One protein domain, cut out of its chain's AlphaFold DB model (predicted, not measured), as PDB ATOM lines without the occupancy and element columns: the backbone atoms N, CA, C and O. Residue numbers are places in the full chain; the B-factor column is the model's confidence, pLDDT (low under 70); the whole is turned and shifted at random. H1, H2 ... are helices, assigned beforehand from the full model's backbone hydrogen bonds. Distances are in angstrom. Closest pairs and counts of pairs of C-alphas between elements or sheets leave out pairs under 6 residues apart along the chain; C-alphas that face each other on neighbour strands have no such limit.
ATOM      1  N   ASP A 193      -2.298 -36.958  43.817       58.66
ATOM      2  CA  ASP A 193      -1.668 -36.982  45.157       58.66
ATOM      3  C   ASP A 193      -0.141 -36.967  45.402       58.66
ATOM      4  O   ASP A 193       0.257 -36.636  46.515       58.66
ATOM      5  N   ALA A 194       0.728 -37.228  44.431       57.59
ATOM      6  CA  ALA A 194       2.178 -37.329  44.601       57.59
ATOM      7  C   ALA A 194       2.971 -36.083  44.146       57.59
ATOM      8  O   ALA A 194       4.201 -36.091  44.189       57.59
ATOM      9  N   ALA A 195       2.314 -35.007  43.696       66.12
ATOM     10  CA  ALA A 195       3.014 -33.817  43.204       66.12
ATOM     11  C   ALA A 195       3.487 -32.893  44.356       66.12
ATOM     12  O   ALA A 195       2.660 -32.455  45.162       66.12
ATOM     13  N   PRO A 196       4.774 -32.488  44.403       61.34
ATOM     14  CA  PRO A 196       5.370 -31.746  45.527       61.34
ATOM     15  C   PRO A 196       4.858 -30.305  45.745       61.34
ATOM     16  O   PRO A 196       5.333 -29.629  46.647       61.34
ATOM     17  N   ASN A 197       3.869 -29.825  44.979       75.69
ATOM     18  CA  ASN A 197       3.332 -28.455  45.070       75.69
ATOM     19  C   ASN A 197       1.797 -28.388  45.226       75.69
ATOM     20  O   ASN A 197       1.180 -27.355  44.948       75.69
ATOM     21  N   LYS A 198       1.170 -29.481  45.678       72.81
ATOM     22  CA  LYS A 198      -0.294 -29.631  45.764       72.81
ATOM     23  C   LYS A 198      -0.981 -28.484  46.513       72.81
ATOM     24  O   LYS A 198      -1.969 -27.945  46.021       72.81
ATOM     25  N   ASP A 199      -0.436 -28.046  47.645       79.00
ATOM     26  CA  ASP A 199      -1.067 -27.017  48.484       79.00
ATOM     27  C   ASP A 199      -1.015 -25.609  47.883       79.00
ATOM     28  O   ASP A 199      -1.874 -24.767  48.159       79.00
ATOM     29  N   VAL A 200      -0.011 -25.324  47.050       74.25
ATOM     30  CA  VAL A 200       0.090 -24.039  46.344       74.25
ATOM     31  C   VAL A 200      -0.935 -23.997  45.217       74.25
ATOM     32  O   VAL A 200      -1.691 -23.031  45.114       74.25
ATOM     33  N   THR A 201      -1.039 -25.071  44.433       76.81
ATOM     34  CA  THR A 201      -2.045 -25.191  43.371       76.81
ATOM     35  C   THR A 201      -3.464 -25.180  43.945       76.81
ATOM     36  O   THR A 201      -4.320 -24.454  43.443       76.81
ATOM     37  N   ARG A 202      -3.696 -25.893  45.057       81.69
ATOM     38  CA  ARG A 202      -4.983 -25.944  45.771       81.69
ATOM     39  C   ARG A 202      -5.428 -24.551  46.235       81.69
ATOM     40  O   ARG A 202      -6.566 -24.157  45.995       81.69
ATOM     41  N   ARG A 203      -4.525 -23.764  46.830       81.31
ATOM     42  CA  ARG A 203      -4.822 -22.385  47.264       81.31
ATOM     43  C   ARG A 203      -5.051 -21.423  46.099       81.31
ATOM     44  O   ARG A 203      -5.945 -20.584  46.177       81.31
ATOM     45  N   SER A 204      -4.275 -21.540  45.022       73.12
ATOM     46  CA  SER A 204      -4.445 -20.702  43.828       73.12
ATOM     47  C   SER A 204      -5.783 -20.959  43.137       73.12
ATOM     48  O   SER A 204      -6.468 -20.011  42.768       73.12
ATOM     49  N   LEU A 205      -6.197 -22.221  43.034       81.81
ATOM     50  CA  LEU A 205      -7.497 -22.596  42.479       81.81
ATOM     51  C   LEU A 205      -8.663 -22.121  43.356       81.81
ATOM     52  O   LEU A 205      -9.603 -21.538  42.826       81.81
ATOM     53  N   LEU A 206      -8.582 -22.261  44.688       85.25
ATOM     54  CA  LEU A 206      -9.598 -21.693  45.590       85.25
ATOM     55  C   LEU A 206      -9.717 -20.175  45.449       85.25
ATOM     56  O   LEU A 206     -10.823 -19.645  45.471       85.25
ATOM     57  N   ARG A 207      -8.597 -19.467  45.256       80.44
ATOM     58  CA  ARG A 207      -8.621 -18.019  45.013       80.44
ATOM     59  C   ARG A 207      -9.391 -17.680  43.739       80.44
ATOM     60  O   ARG A 207     -10.220 -16.780  43.776       80.44
ATOM     61  N   VAL A 208      -9.153 -18.409  42.648       81.75
ATOM     62  CA  VAL A 208      -9.876 -18.210  41.382       81.75
ATOM     63  C   VAL A 208     -11.371 -18.491  41.558       81.75
ATOM     64  O   VAL A 208     -12.189 -17.670  41.154       81.75
ATOM     65  N   LEU A 209     -11.733 -19.592  42.224       85.38
ATOM     66  CA  LEU A 209     -13.132 -19.929  42.511       85.38
ATOM     67  C   LEU A 209     -13.821 -18.849  43.361       85.38
ATOM     68  O   LEU A 209     -14.955 -18.481  43.069       85.38
ATOM     69  N   ASN A 210     -13.120 -18.285  44.347       87.56
ATOM     70  CA  ASN A 210     -13.617 -17.180  45.169       87.56
ATOM     71  C   ASN A 210     -13.793 -15.881  44.383       87.56
ATOM     72  O   ASN A 210     -14.787 -15.184  44.571       87.56
ATOM     73  N   THR A 211     -12.871 -15.567  43.471       79.88
ATOM     74  CA  THR A 211     -13.023 -14.417  42.572       79.88
ATOM     75  C   THR A 211     -14.254 -14.583  41.686       79.88
ATOM     76  O   THR A 211     -15.063 -13.663  41.606       79.88
ATOM     77  N   ILE A 212     -14.456 -15.764  41.096       82.81
ATOM     78  CA  ILE A 212     -15.640 -16.046  40.276       82.81
ATOM     79  C   ILE A 212     -16.914 -15.915  41.122       82.81
ATOM     80  O   ILE A 212     -17.807 -15.158  40.757       82.81
ATOM     81  N   ALA A 213     -16.986 -16.581  42.278       84.19
ATOM     82  CA  ALA A 213     -18.172 -16.565  43.134       84.19
ATOM     83  C   ALA A 213     -18.514 -15.164  43.671       84.19
ATOM     84  O   ALA A 213     -19.689 -14.802  43.716       84.19
ATOM     85  N   SER A 214     -17.515 -14.336  43.997       82.25
ATOM     86  CA  SER A 214     -17.747 -12.937  44.389       82.25
ATOM     87  C   SER A 214     -18.415 -12.112  43.281       82.25
ATOM     88  O   SER A 214     -19.281 -11.289  43.569       82.25
ATOM     89  N   GLY A 215     -18.101 -12.390  42.008       76.44
ATOM     90  CA  GLY A 215     -18.769 -11.772  40.858       76.44
ATOM     91  C   GLY A 215     -20.248 -12.152  40.738       76.44
ATOM     92  O   GLY A 215     -21.041 -11.391  40.195       76.44
ATOM     93  N   TYR A 216     -20.634 -13.294  41.306       80.56
ATOM     94  CA  TYR A 216     -22.015 -13.767  41.404       80.56
ATOM     95  C   TYR A 216     -22.710 -13.371  42.717       80.56
ATOM     96  O   TYR A 216     -23.807 -13.851  43.001       80.56
ATOM     97  N   GLY A 217     -22.089 -12.509  43.528       84.00
ATOM     98  CA  GLY A 217     -22.654 -12.049  44.797       84.00
ATOM     99  C   GLY A 217     -22.515 -13.043  45.952       84.00
ATOM    100  O   GLY A 217     -23.214 -12.908  46.955       84.00
ATOM    101  N   TYR A 218     -21.628 -14.038  45.846       83.88
ATOM    102  CA  TYR A 218     -21.276 -14.868  46.996       83.88
ATOM    103  C   TYR A 218     -20.566 -14.026  48.066       83.88
ATOM    104  O   TYR A 218     -19.771 -13.140  47.746       83.88
ATOM    105  N   GLY A 219     -20.896 -14.289  49.333       80.12
ATOM    106  CA  GLY A 219     -20.534 -13.451  50.474       80.12
ATOM    107  C   GLY A 219     -19.027 -13.206  50.661       80.12
ATOM    108  O   GLY A 219     -18.184 -13.882  50.070       80.12
ATOM    109  N   PRO A 220     -18.660 -12.253  51.537       80.50
ATOM    110  CA  PRO A 220     -17.293 -11.736  51.653       80.50
ATOM    111  C   PRO A 220     -16.265 -12.752  52.174       80.50
ATOM    112  O   PRO A 220     -15.066 -12.493  52.112       80.50
ATOM    113  N   THR A 221     -16.705 -13.889  52.714       86.75
ATOM    114  CA  THR A 221     -15.836 -14.853  53.401       86.75
ATOM    115  C   THR A 221     -15.133 -15.845  52.480       86.75
ATOM    116  O   THR A 221     -14.143 -16.432  52.910       86.75
ATOM    117  N   GLY A 222     -15.571 -15.998  51.224       90.69
ATOM    118  CA  GLY A 222     -15.015 -16.985  50.290       90.69
ATOM    119  C   GLY A 222     -15.131 -18.441  50.780       90.69
ATOM    120  O   GLY A 222     -15.349 -18.725  51.955       90.69
ATOM    121  N   PHE A 223     -14.971 -19.385  49.863       94.19
ATOM    122  CA  PHE A 223     -14.893 -20.810  50.138       94.19
ATOM    123  C   PHE A 223     -13.624 -21.143  50.918       94.19
ATOM    124  O   PHE A 223     -12.514 -20.759  50.529       94.19
ATOM    125  N   GLN A 224     -13.796 -21.919  51.981       94.44
ATOM    126  CA  GLN A 224     -12.715 -22.467  52.796       94.44
ATOM    127  C   GLN A 224     -12.221 -23.812  52.247       94.44
ATOM    128  O   GLN A 224     -11.101 -24.241  52.534       94.44
ATOM    129  N   SER A 225     -13.040 -24.486  51.434       93.06
ATOM    130  CA  SER A 225     -12.725 -25.789  50.847       93.06
ATOM    131  C   SER A 225     -13.292 -25.954  49.434       93.06
ATOM    132  O   SER A 225     -14.191 -25.229  49.011       93.06
ATOM    133  N   PHE A 226     -12.757 -26.924  48.687       88.94
ATOM    134  CA  PHE A 226     -13.277 -27.265  47.358       88.94
ATOM    135  C   PHE A 226     -14.663 -27.891  47.418       88.94
ATOM    136  O   PHE A 226     -15.458 -27.638  46.523       88.94
ATOM    137  N   ASP A 227     -14.958 -28.651  48.472       90.50
ATOM    138  CA  ASP A 227     -16.262 -29.289  48.643       90.50
ATOM    139  C   ASP A 227     -17.355 -28.225  48.832       90.50
ATOM    140  O   ASP A 227     -18.430 -28.317  48.243       90.50
ATOM    141  N   GLU A 228     -17.039 -27.151  49.568       91.44
ATOM    142  CA  GLU A 228     -17.912 -25.983  49.724       91.44
ATOM    143  C   GLU A 228     -18.128 -25.247  48.394       91.44
ATOM    144  O   GLU A 228     -19.267 -24.962  48.019       91.44
ATOM    145  N   ALA A 229     -17.046 -24.998  47.647       90.06
ATOM    146  CA  ALA A 229     -17.129 -24.375  46.330       90.06
ATOM    147  C   ALA A 229     -17.976 -25.223  45.365       90.06
ATOM    148  O   ALA A 229     -18.870 -24.709  44.695       90.06
ATOM    149  N   GLN A 230     -17.735 -26.534  45.321       88.25
ATOM    150  CA  GLN A 230     -18.451 -27.471  44.462       88.25
ATOM    151  C   GLN A 230     -19.945 -27.518  44.795       88.25
ATOM    152  O   GLN A 230     -20.766 -27.461  43.877       88.25
ATOM    153  N   ALA A 231     -20.307 -27.588  46.079       88.88
ATOM    154  CA  ALA A 231     -21.700 -27.585  46.518       88.88
ATOM    155  C   ALA A 231     -22.422 -26.290  46.117       88.88
ATOM    156  O   ALA A 231     -23.545 -26.339  45.614       88.88
ATOM    157  N   TRP A 232     -21.758 -25.139  46.269       89.44
ATOM    158  CA  TRP A 232     -22.317 -23.848  45.874       89.44
ATOM    159  C   TRP A 232     -22.524 -23.745  44.358       89.44
ATOM    160  O   TRP A 232     -23.621 -23.421  43.905       89.44
ATOM    161  N   PHE A 233     -21.518 -24.103  43.550       87.31
ATOM    162  CA  PHE A 233     -21.662 -24.103  42.090       87.31
ATOM    163  C   PHE A 233     -22.730 -25.099  41.615       87.31
ATOM    164  O   PHE A 233     -23.449 -24.803  40.665       87.31
ATOM    165  N   ALA A 234     -22.882 -26.254  42.271       85.31
ATOM    166  CA  ALA A 234     -23.945 -27.206  41.953       85.31
ATOM    167  C   ALA A 234     -25.345 -26.638  42.251       85.31
ATOM    168  O   ALA A 234     -26.241 -26.774  41.419       85.31
ATOM    169  N   ALA A 235     -25.523 -25.954  43.387       85.62
ATOM    170  CA  ALA A 235     -26.790 -25.318  43.756       85.62
ATOM    171  C   ALA A 235     -27.142 -24.127  42.844       85.62
ATOM    172  O   ALA A 235     -28.303 -23.930  42.486       85.62
ATOM    173  N   ASN A 236     -26.139 -23.363  42.412       84.94
ATOM    174  CA  ASN A 236     -26.325 -22.153  41.613       84.94
ATOM    175  C   ASN A 236     -26.303 -22.393  40.090       84.94
ATOM    176  O   ASN A 236     -26.553 -21.458  39.328       84.94
ATOM    177  N   ARG A 237     -26.089 -23.633  39.621       73.62
ATOM    178  CA  ARG A 237     -26.170 -24.006  38.192       73.62
ATOM    179  C   ARG A 237     -27.565 -23.813  37.580       73.62
ATOM    180  O   ARG A 237     -27.663 -23.600  36.376       73.62
ATOM    181  N   HIS A 238     -28.628 -23.861  38.388       58.53
ATOM    182  CA  HIS A 238     -30.023 -23.839  37.919       58.53
ATOM    183  C   HIS A 238     -30.683 -22.448  37.886       58.53
ATOM    184  O   HIS A 238     -31.810 -22.318  37.424       58.53
ATOM    185  N   GLY A 239     -29.992 -21.389  38.318       54.25
ATOM    186  CA  GLY A 239     -30.557 -20.033  38.390       54.25
ATOM    187  C   GLY A 239     -30.667 -19.272  37.060       54.25
ATOM    188  O   GLY A 239     -30.942 -18.077  37.086       54.25
TER     189      GLY A 239
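This is residues 193 to 239 of the 243 residues of an uncharacterized protein of Pseudoxanthomonas sp. Root630 (UniProt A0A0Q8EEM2). A long helix, H1, and a shorter one, H2, lie loosely side by side and run the same way, with the link between them, residues 216 to 225, folding back from the end of H1 to bring the start of H2 beside Leu 206. Residues 193 to 201, of which 198 to 201 belong to H1, stick out from the body and add to its length. The printed part has 47 residues, with two named helices in the order H1, H2 and no named strand, and its class is all helix. The whole is only just loose, close to compact, with a radius of gyration of the C-alphas of 11.9 A, and it spans 38 by 19 by 13 A, only just a rod.

H1, residues 198 to 215, and H2, residues 226 to 236, are close but not clearly touching, with 2 pairs of C-alphas within 8 A. Their closest C-alphas are those of Leu 206 and Phe 226, 6.9 A apart. The two helices run the same way at a shallow tilt of 26 degrees, and their centres are 12.8 A apart. In H1 and H2 every O i to N i+4 pair is within hydrogen-bond range.

H1 begins at Lys 198, with its C-alpha at (-0.294, -29.631, 45.764), and measures 26.2 A from first to last C-alpha. It ends at Gly 215, with its C-alpha at (-18.769, -11.772, 40.858). H2 measures 15.1 A from the C-alpha of Phe 226 to that of Asn 236, the latter at (-26.325, -22.153, 41.613).

The two C-alphas farthest apart are those of Pro 196 and Gly 239, at 38.5 A. Without residues 193 to 201, which stand free, the body has 38 residues and spans 27 by 18 by 13 A. The printed part has no cut, and the link from H1 to H2, 10 residues, is short. The mean pLDDT of the printed part is 80.7, and residues 193 to 196 and 238 to 239 are under 70.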